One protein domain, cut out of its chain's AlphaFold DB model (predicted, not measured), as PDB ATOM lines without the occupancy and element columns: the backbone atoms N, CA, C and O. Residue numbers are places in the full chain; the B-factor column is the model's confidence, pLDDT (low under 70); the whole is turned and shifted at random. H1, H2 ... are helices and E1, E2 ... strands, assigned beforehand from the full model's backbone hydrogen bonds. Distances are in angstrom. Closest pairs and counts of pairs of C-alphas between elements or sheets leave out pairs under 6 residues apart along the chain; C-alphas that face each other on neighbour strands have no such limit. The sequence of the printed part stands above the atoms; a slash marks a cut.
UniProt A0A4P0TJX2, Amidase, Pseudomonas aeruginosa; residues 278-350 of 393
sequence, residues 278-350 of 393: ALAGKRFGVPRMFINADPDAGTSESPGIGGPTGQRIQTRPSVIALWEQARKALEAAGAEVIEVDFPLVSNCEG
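This is residues 278 to 350 of the 393 residues of the protein "Amidase" of Pseudomonas aeruginosa (UniProt A0A4P0TJX2). Two short parallel strands, E1 and E2, lie side by side as a narrow ribbon, and helix H1 meets this ribbon near the helix's last residues and slants away from it, as the second arm of an open V. A long link, residues 288 to 316, runs from the end of E1 out to the far end of the domain and folds back to the first residue of H1, while short helix H2 follows E2 toward that same far end. The printed part has 73 residues with two named helices and two named strands, in the order E1, H1, E2, H2; the class is mixed, helices and strands, with 33 of the 73 residues in named elements. The whole is loose, with a radius of gyration of the C-alphas of 14.3 A, and elongated, spanning 42 by 25 by 17 A.

E1, residues 283 to 287, and E2, residues 336 to 340, are parallel neighbours in a sheet of two strands, with 31 degrees between their directions. C-alphas 285 and 338 face each other at 4.9 A. N 284 and O 336 are within hydrogen-bond range at 2.8 A, as are N 340 and O 286 at 2.9 A. H1, residues 317 to 332, comes between the two strands along the chain, and E1, H1 and E2 form a strand-helix-strand unit, two parallel neighbour strands joined through a helix, with a right-handed crossover. H1 and E2 have 4 pairs of C-alphas within 8 A; the closest C-alphas are those of Arg 327 and Val 337, 6.9 A apart. E1 and H1 are near each other, with 5 pairs of C-alphas within 10 A. H2, residues 343 to 349, is apart from E1 and from H1. In H1 every O i to N i+4 pair is within hydrogen-bond range; in H2 it is 2 of 3.

E1 begins at Arg 283, C-alpha (27.948, -92.389, 132.483), and measures 13.1 A from first to last C-alpha. H1 begins at Pro 317, C-alpha (28.305, -106.657, 111.856), and measures 22.6 A. E2, from Glu 336 to Val 340, measures 12.3 A. H2 measures 9.5 A and ends at Glu 349, C-alpha (7.442, -107.009, 125.339).

The two C-alphas farthest apart are those of Ala 278 and Glu 301, at 43.8 A. The printed part has no cut. The link from E1 to H1, 29 residues, is long; those from H1 to E2 and from E2 to H2 are tight. The mean pLDDT of the printed part is 97.9, and no printed residue is under 70.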
ATOM      1  N   ALA A 278      32.131 -81.750 127.691       98.38
ATOM      2  CA  ALA A 278      30.801 -82.010 128.237       98.38
ATOM      3  C   ALA A 278      30.538 -83.503 128.520       98.38
ATOM      4  O   ALA A 278      29.604 -83.836 129.260       98.38
ATOM      5  N   LEU A 279      31.353 -84.398 127.949       98.62
ATOM      6  CA  LEU A 279      31.250 -85.852 128.102       98.62
ATOM      7  C   LEU A 279      32.088 -86.386 129.271       98.62
ATOM      8  O   LEU A 279      31.800 -87.474 129.775       98.62
ATOM      9  N   ALA A 280      33.086 -85.630 129.730       98.56
ATOM     10  CA  ALA A 280      33.983 -86.065 130.789       98.56
ATOM     11  C   ALA A 280      33.212 -86.369 132.089       98.56
ATOM     12  O   ALA A 280      32.415 -85.563 132.581       98.56
ATOM     13  N   GLY A 281      33.428 -87.566 132.639       98.31
ATOM     14  CA  GLY A 281      32.764 -88.045 133.854       98.31
ATOM     15  C   GLY A 281      31.281 -88.403 133.682       98.31
ATOM     16  O   GLY A 281      30.613 -88.710 134.671       98.31
ATOM     17  N   LYS A 282      30.734 -88.368 132.457       98.75
ATOM     18  CA  LYS A 282      29.369 -88.839 132.187       98.75
ATOM     19  C   LYS A 282      29.335 -90.362 132.105       98.75
ATOM     20  O   LYS A 282      30.282 -90.996 131.653       98.75
ATOM     21  N   ARG A 283      28.210 -90.945 132.526       98.81
ATOM     22  CA  ARG A 283      27.948 -92.389 132.483       98.81
ATOM     23  C   ARG A 283      26.813 -92.667 131.509       98.81
ATOM     24  O   ARG A 283      25.706 -92.167 131.709       98.81
ATOM     25  N   PHE A 284      27.074 -93.479 130.493       98.88
ATOM     26  CA  PHE A 284      26.102 -93.865 129.476       98.88
ATOM     27  C   PHE A 284      25.800 -95.360 129.573       98.88
ATOM     28  O   PHE A 284      26.698 -96.192 129.487       98.88
ATOM     29  N   GLY A 285      24.523 -95.706 129.742       98.75
ATOM     30  CA  GLY A 285      24.062 -97.090 129.663       98.75
ATOM     31  C   GLY A 285      23.755 -97.477 128.219       98.75
ATOM     32  O   GLY A 285      22.912 -96.838 127.590       98.75
ATOM     33  N   VAL A 286      24.394 -98.527 127.705       98.81
ATOM     34  CA  VAL A 286      24.046 -99.158 126.425       98.81
ATOM     35  C   VAL A 286      23.287-100.469 126.676       98.81
ATOM     36  O   VAL A 286      23.827-101.384 127.301       98.81
ATOM     37  N   PRO A 287      22.035-100.601 126.205       98.81
ATOM     38  CA  PRO A 287      21.303-101.859 126.280       98.81
ATOM     39  C   PRO A 287      21.991-102.989 125.510       98.81
ATOM     40  O   PRO A 287      22.194-102.885 124.296       98.81
ATOM     41  N   ARG A 288      22.272-104.108 126.188       98.81
ATOM     42  CA  ARG A 288      22.910-105.287 125.566       98.81
ATOM     43  C   ARG A 288      22.140-105.811 124.350       98.81
ATOM     44  O   ARG A 288      22.754-106.226 123.363       98.81
ATOM     45  N   MET A 289      20.808-105.715 124.386       98.62
ATOM     46  CA  MET A 289      19.905-106.156 123.313       98.62
ATOM     47  C   MET A 289      20.151-105.480 121.956       98.62
ATOM     48  O   MET A 289      19.790-106.051 120.933       98.62
ATOM     49  N   PHE A 290      20.789-104.305 121.910       98.75
ATOM     50  CA  PHE A 290      21.041-103.581 120.653       98.75
ATOM     51  C   PHE A 290      22.442-103.802 120.071       98.75
ATOM     52  O   PHE A 290      22.699-103.433 118.923       98.75
ATOM     53  N   ILE A 291      23.338-104.445 120.825       98.75
ATOM     54  CA  ILE A 291      24.752-104.629 120.463       98.75
ATOM     55  C   ILE A 291      25.151-106.111 120.377       98.75
ATOM     56  O   ILE A 291      26.314-106.457 120.544       98.75
ATOM     57  N   ASN A 292      24.182-106.996 120.113       98.69
ATOM     58  CA  ASN A 292      24.355-108.455 120.039       98.69
ATOM     59  C   ASN A 292      24.866-109.122 121.336       98.69
ATOM     60  O   ASN A 292      25.310-110.270 121.288       98.69
ATOM     61  N   ALA A 293      24.756-108.453 122.489       98.62
ATOM     62  CA  ALA A 293      25.296-108.915 123.773       98.62
ATOM     63  C   ALA A 293      24.232-109.481 124.736       98.62
ATOM     64  O   ALA A 293      24.514-109.709 125.908       98.62
ATOM     65  N   ASP A 294      23.001-109.688 124.262       98.31
ATOM     66  CA  ASP A 294      21.891-110.208 125.067       98.31
ATOM     67  C   ASP A 294      21.452-111.588 124.552       98.31
ATOM     68  O   ASP A 294      20.726-111.676 123.552       98.31
ATOM     69  N   PRO A 295      21.959-112.684 125.142       98.00
ATOM     70  CA  PRO A 295      21.529-114.034 124.790       98.00
ATOM     71  C   PRO A 295      20.143-114.380 125.355       98.00
ATOM     72  O   PRO A 295      19.525-115.317 124.855       98.00
ATOM     73  N   ASP A 296      19.647-113.627 126.343       98.06
ATOM     74  CA  ASP A 296      18.390-113.923 127.039       98.06
ATOM     75  C   ASP A 296      17.164-113.324 126.334       98.06
ATOM     76  O   ASP A 296      16.034-113.757 126.566       98.06
ATOM     77  N   ALA A 297      17.350-112.340 125.452       98.00
ATOM     78  CA  ALA A 297      16.262-111.794 124.646       98.00
ATOM     79  C   ALA A 297      15.637-112.877 123.741       98.00
ATOM     80  O   ALA A 297      16.341-113.595 123.030       98.00
ATOM     81  N   GLY A 298      14.308-112.971 123.729       97.62
ATOM     82  CA  GLY A 298      13.548-113.959 122.960       97.62
ATOM     83  C   GLY A 298      13.475-115.353 123.583       97.62
ATOM     84  O   GLY A 298      13.087-116.289 122.887       97.62
ATOM     85  N   THR A 299      13.854-115.516 124.855       98.00
ATOM     86  CA  THR A 299      13.895-116.832 125.528       98.00
ATOM     87  C   THR A 299      12.662-117.142 126.378       98.00
ATOM     88  O   THR A 299      12.583-118.222 126.965       98.00
ATOM     89  N   SER A 300      11.688-116.227 126.472       96.19
ATOM     90  CA  SER A 300      10.399-116.544 127.099       96.19
ATOM     91  C   SER A 300       9.605-117.560 126.258       96.19
ATOM     92  O   SER A 300       9.887-117.773 125.082       96.19
ATOM     93  N   GLU A 301       8.600-118.215 126.850       94.19
ATOM     94  CA  GLU A 301       7.788-119.224 126.140       94.19
ATOM     95  C   GLU A 301       6.958-118.628 124.990       94.19
ATOM     96  O   GLU A 301       6.587-119.320 124.043       94.19
ATOM     97  N   SER A 302       6.607-117.345 125.083       93.31
ATOM     98  CA  SER A 302       5.797-116.627 124.094       93.31
ATOM     99  C   SER A 302       6.186-115.145 124.100       93.31
ATOM    100  O   SER A 302       5.440-114.325 124.641       93.31
ATOM    101  N   PRO A 303       7.373-114.802 123.566       95.19
ATOM    102  CA  PRO A 303       7.887-113.444 123.616       95.19
ATOM    103  C   PRO A 303       7.080-112.518 122.713       95.19
ATOM    104  O   PRO A 303       6.622-112.908 121.635       95.19
ATOM    105  N   GLY A 304       6.970-111.263 123.136       95.62
ATOM    106  CA  GLY A 304       6.404-110.193 122.335       95.62
ATOM    107  C   GLY A 304       4.923-109.930 122.565       95.62
ATOM    108  O   GLY A 304       4.207-110.603 123.306       95.62
ATOM    109  N   ILE A 305       4.459-108.892 121.878       96.44
ATOM    110  CA  ILE A 305       3.083-108.379 121.922       96.44
ATOM    111  C   ILE A 305       2.478-108.230 120.517       96.44
ATOM    112  O   ILE A 305       1.460-107.563 120.335       96.44
ATOM    113  N   GLY A 306       3.102-108.864 119.522       95.56
ATOM    114  CA  GLY A 306       2.714-108.825 118.114       95.56
ATOM    115  C   GLY A 306       3.891-108.490 117.196       95.56
ATOM    116  O   GLY A 306       4.819-107.769 117.571       95.56
ATOM    117  N   GLY A 307       3.859-109.025 115.973       96.81
ATOM    118  CA  GLY A 307       4.973-108.890 115.031       96.81
ATOM    119  C   GLY A 307       6.268-109.511 115.583       96.81
ATOM    120  O   GLY A 307       6.200-110.560 116.218       96.81
ATOM    121  N   PRO A 308       7.441-108.889 115.348       97.94
ATOM    122  CA  PRO A 308       8.731-109.393 115.823       97.94
ATOM    123  C   PRO A 308       9.138-108.872 117.216       97.94
ATOM    124  O   PRO A 308      10.295-109.021 117.599       97.94
ATOM    125  N   THR A 309       8.237-108.218 117.959       98.00
ATOM    126  CA  THR A 309       8.549-107.721 119.315       98.00
ATOM    127  C   THR A 309       8.941-108.869 120.247       98.00
ATOM    128  O   THR A 309       8.522-110.008 120.049       98.00
ATOM    129  N   GLY A 310       9.782-108.586 121.238       97.19
ATOM    130  CA  GLY A 310      10.289-109.553 122.210       97.19
ATOM    131  C   GLY A 310      11.307-110.555 121.662       97.19
ATOM    132  O   GLY A 310      11.865-111.321 122.443       97.19
ATOM    133  N   GLN A 311      11.573-110.574 120.352       98.38
ATOM    134  CA  GLN A 311      12.562-111.461 119.738       98.38
ATOM    135  C   GLN A 311      13.977-110.877 119.820       98.38
ATOM    136  O   GLN A 311      14.179-109.664 119.879       98.38
ATOM    137  N   ARG A 312      14.985-111.753 119.753       98.44
ATOM    138  CA  ARG A 312      16.393-111.345 119.733       98.44
ATOM    139  C   ARG A 312      16.729-110.542 118.475       98.44
ATOM    140  O   ARG A 312      16.561-111.022 117.353       98.44
ATOM    141  N   ILE A 313      17.291-109.353 118.667       98.69
ATOM    142  CA  ILE A 313      17.786-108.510 117.576       98.69
ATOM    143  C   ILE A 313      19.119-109.063 117.059       98.69
ATOM    144  O   ILE A 313      19.998-109.443 117.831       98.69
ATOM    145  N   GLN A 314      19.266-109.086 115.734       98.69
ATOM    146  CA  GLN A 314      20.519-109.411 115.052       98.69
ATOM    147  C   GLN A 314      21.070-108.149 114.385       98.69
ATOM    148  O   GLN A 314      20.767-107.844 113.228       98.69
ATOM    149  N   THR A 315      21.871-107.387 115.125       98.81
ATOM    150  CA  THR A 315      22.498-106.169 114.612       98.81
ATOM    151  C   THR A 315      23.583-106.537 113.602       98.81
ATOM    152  O   THR A 315      24.450-107.375 113.866       98.81
ATOM    153  N   ARG A 316      23.547-105.902 112.425       98.81
ATOM    154  CA  ARG A 316      24.486-106.171 111.327       98.81
ATOM    155  C   ARG A 316      25.941-105.942 111.785       98.81
ATOM    156  O   ARG A 316      26.206-104.904 112.391       98.81
ATOM    157  N   PRO A 317      26.910-106.808 111.423       98.81
ATOM    158  CA  PRO A 317      28.305-106.657 111.856       98.81
ATOM    159  C   PRO A 317      28.934-105.299 111.519       98.81
ATOM    160  O   PRO A 317      29.646-104.727 112.335       98.81
ATOM    161  N   SER A 318      28.619-104.733 110.349       98.88
ATOM    162  CA  SER A 318      29.113-103.404 109.963       98.88
ATOM    163  C   SER A 318      28.571-102.273 110.846       98.88
ATOM    164  O   SER A 318      29.232-101.255 110.989       98.88
ATOM    165  N   VAL A 319      27.390-102.445 111.452       98.88
ATOM    166  CA  VAL A 319      26.829-101.491 112.423       98.88
ATOM    167  C   VAL A 319      27.518-101.649 113.778       98.88
ATOM    168  O   VAL A 319      27.861-100.646 114.394       98.88
ATOM    169  N   ILE A 320      27.799-102.885 114.209       98.88
ATOM    170  CA  ILE A 320      28.582-103.143 115.431       98.88
ATOM    171  C   ILE A 320      29.976-102.514 115.335       98.88
ATOM    172  O   ILE A 320      30.400-101.837 116.266       98.88
ATOM    173  N   ALA A 321      30.647-102.632 114.185       98.88
ATOM    174  CA  ALA A 321      31.953-102.009 113.976       98.88
ATOM    175  C   ALA A 321      31.920-100.472 114.129       98.88
ATOM    176  O   ALA A 321      32.864 -99.889 114.659       98.88
ATOM    177  N   LEU A 322      30.842 -99.808 113.691       98.88
ATOM    178  CA  LEU A 322      30.649 -98.364 113.891       98.88
ATOM    179  C   LEU A 322      30.306 -98.030 115.348       98.88
ATOM    180  O   LEU A 322      30.824 -97.057 115.893       98.88
ATOM    181  N   TRP A 323      29.477 -98.848 115.997       98.88
ATOM    182  CA  TRP A 323      29.176 -98.714 117.422       98.88
ATOM    183  C   TRP A 323      30.446 -98.797 118.280       98.88
ATOM    184  O   TRP A 323      30.648 -97.963 119.157       98.88
ATOM    185  N   GLU A 324      31.339 -99.748 118.008       98.88
ATOM    186  CA  GLU A 324      32.607 -99.885 118.734       98.88
ATOM    187  C   GLU A 324      33.515 -98.661 118.561       98.88
ATOM    188  O   GLU A 324      34.189 -98.252 119.506       98.88
ATOM    189  N   GLN A 325      33.518 -98.044 117.376       98.88
ATOM    190  CA  GLN A 325      34.226 -96.782 117.141       98.88
ATOM    191  C   GLN A 325      33.600 -95.637 117.950       98.88
ATOM    192  O   GLN A 325      34.326 -94.888 118.601       98.88
ATOM    193  N   ALA A 326      32.266 -95.537 117.971       98.81
ATOM    194  CA  ALA A 326      31.552 -94.534 118.759       98.81
ATOM    195  C   ALA A 326      31.794 -94.706 120.269       98.81
ATOM    196  O   ALA A 326      32.077 -93.728 120.961       98.81
ATOM    197  N   ARG A 327      31.767 -95.947 120.775       98.81
ATOM    198  CA  ARG A 327      32.112 -96.275 122.165       98.81
ATOM    199  C   ARG A 327      33.520 -95.795 122.513       98.81
ATOM    200  O   ARG A 327      33.680 -95.078 123.496       98.81
ATOM    201  N   LYS A 328      34.516 -96.118 121.681       98.88
ATOM    202  CA  LYS A 328      35.905 -95.674 121.890       98.88
ATOM    203  C   LYS A 328      36.036 -94.153 121.887       98.88
ATOM    204  O   LYS A 328      36.796 -93.620 122.686       98.88
ATOM    205  N   ALA A 329      35.302 -93.450 121.023       98.81
ATOM    206  CA  ALA A 329      35.305 -91.988 120.999       98.81
ATOM    207  C   ALA A 329      34.717 -91.384 122.289       98.81
ATOM    208  O   ALA A 329      35.284 -90.436 122.829       98.81
ATOM    209  N   LEU A 330      33.626 -91.956 122.816       98.81
ATOM    210  CA  LEU A 330      33.040 -91.552 124.102       98.81
ATOM    211  C   LEU A 330      34.009 -91.796 125.268       98.81
ATOM    212  O   LEU A 330      34.227 -90.904 126.087       98.81
ATOM    213  N   GLU A 331      34.620 -92.979 125.325       98.69
ATOM    214  CA  GLU A 331      35.592 -93.341 126.366       98.69
ATOM    215  C   GLU A 331      36.854 -92.464 126.290       98.69
ATOM    216  O   GLU A 331      37.346 -91.990 127.314       98.69
ATOM    217  N   ALA A 332      37.336 -92.150 125.081       98.69
ATOM    218  CA  ALA A 332      38.450 -91.222 124.870       98.69
ATOM    219  C   ALA A 332      38.123 -89.781 125.304       98.69
ATOM    220  O   ALA A 332      39.023 -89.048 125.708       98.69
ATOM    221  N   ALA A 333      36.848 -89.382 125.265       98.69
ATOM    222  CA  ALA A 333      36.366 -88.110 125.808       98.69
ATOM    223  C   ALA A 333      36.164 -88.135 127.340       98.69
ATOM    224  O   ALA A 333      35.687 -87.160 127.919       98.69
ATOM    225  N   GLY A 334      36.523 -89.234 128.013       98.56
ATOM    226  CA  GLY A 334      36.438 -89.374 129.466       98.56
ATOM    227  C   GLY A 334      35.061 -89.794 129.983       98.56
ATOM    228  O   GLY A 334      34.798 -89.630 131.176       98.56
ATOM    229  N   ALA A 335      34.181 -90.306 129.119       98.81
ATOM    230  CA  ALA A 335      32.920 -90.910 129.537       98.81
ATOM    231  C   ALA A 335      33.091 -92.393 129.908       98.81
ATOM    232  O   ALA A 335      34.003 -93.076 129.446       98.81
ATOM    233  N   GLU A 336      32.161 -92.917 130.698       98.81
ATOM    234  CA  GLU A 336      32.057 -94.341 131.020       98.81
ATOM    235  C   GLU A 336      30.855 -94.949 130.284       98.81
ATOM    236  O   GLU A 336      29.725 -94.477 130.436       98.81
ATOM    237  N   VAL A 337      31.083 -96.003 129.493       98.81
ATOM    238  CA  VAL A 337      30.032 -96.713 128.744       98.81
ATOM    239  C   VAL A 337      29.792 -98.087 129.367       98.81
ATOM    240  O   VAL A 337      30.699 -98.915 129.443       98.81
ATOM    241  N   ILE A 338      28.558 -98.331 129.805       98.81
ATOM    242  CA  ILE A 338      28.194 -99.477 130.643       98.81
ATOM    243  C   ILE A 338      27.118-100.296 129.949       98.81
ATOM    244  O   ILE A 338      26.063 -99.780 129.587       98.81
ATOM    245  N   GLU A 339      27.360-101.591 129.808       98.75
ATOM    246  CA  GLU A 339      26.374-102.526 129.280       98.75
ATOM    247  C   GLU A 339      25.303-102.844 130.326       98.75
ATOM    248  O   GLU A 339      25.592-103.359 131.410       98.75
ATOM    249  N   VAL A 340      24.049-102.552 129.993       98.75
ATOM    250  CA  VAL A 340      22.912-102.638 130.917       98.75
ATOM    251  C   VAL A 340      21.759-103.451 130.329       98.75
ATOM    252  O   VAL A 340      21.675-103.664 129.117       98.75
ATOM    253  N   ASP A 341      20.853-103.886 131.204       98.12
ATOM    254  CA  ASP A 341      19.516-104.328 130.798       98.12
ATOM    255  C   ASP A 341      18.671-103.130 130.352       98.12
ATOM    256  O   ASP A 341      19.032-101.970 130.576       98.12
ATOM    257  N   PHE A 342      17.503-103.399 129.762       98.25
ATOM    258  CA  PHE A 342      16.584-102.336 129.372       98.25
ATOM    259  C   PHE A 342      15.124-102.665 129.707       98.25
ATOM    260  O   PHE A 342      14.332-102.987 128.820       98.25
ATOM    261  N   PRO A 343      14.734-102.545 130.995       96.38
ATOM    262  CA  PRO A 343      13.400-102.927 131.463       96.38
ATOM    263  C   PRO A 343      12.275-102.129 130.803       96.38
ATOM    264  O   PRO A 343      11.147-102.606 130.767       96.38
ATOM    265  N   LEU A 344      12.562-100.947 130.245       96.44
ATOM    266  CA  LEU A 344      11.596-100.183 129.454       96.44
ATOM    267  C   LEU A 344      11.046-101.002 128.270       96.44
ATOM    268  O   LEU A 344       9.853-100.929 127.989       96.44
ATOM    269  N   VAL A 345      11.902-101.787 127.607       97.00
ATOM    270  CA  VAL A 345      11.526-102.665 126.487       97.00
ATOM    271  C   VAL A 345      11.152-104.049 127.001       97.00
ATOM    272  O   VAL A 345      10.061-104.531 126.704       97.00
ATOM    273  N   SER A 346      11.989-104.659 127.843       96.56
ATOM    274  CA  SER A 346      11.752-106.027 128.324       96.56
ATOM    275  C   SER A 346      10.416-106.173 129.063       96.56
ATOM    276  O   SER A 346       9.707-107.144 128.828       96.56
ATOM    277  N   ASN A 347      10.001-105.184 129.869       95.50
ATOM    278  CA  ASN A 347       8.714-105.221 130.583       95.50
ATOM    279  C   ASN A 347       7.519-104.813 129.706       95.50
ATOM    280  O   ASN A 347       6.361-104.980 130.102       95.50
ATOM    281  N   CYS A 348       7.785-104.225 128.538       94.19
ATOM    282  CA  CYS A 348       6.765-103.953 127.537       94.19
ATOM    283  C   CYS A 348       6.452-105.235 126.752       94.19
ATOM    284  O   CYS A 348       5.286-105.608 126.589       94.19
ATOM    285  N   GLU A 349       7.505-105.930 126.323       95.50
ATOM    286  CA  GLU A 349       7.442-107.009 125.339       95.50
ATOM    287  C   GLU A 349       7.490-108.418 125.948       95.50
ATOM    288  O   GLU A 349       7.131-109.370 125.262       95.50
ATOM    289  N   GLY A 350       7.888-108.585 127.213       94.94
ATOM    290  CA  GLY A 350       8.044-109.905 127.842       94.94
ATOM    291  C   GLY A 350       9.081-110.777 127.131       94.94
ATOM    292  O   GLY A 350       8.831-111.948 126.844       94.94
TER     293      GLY A 350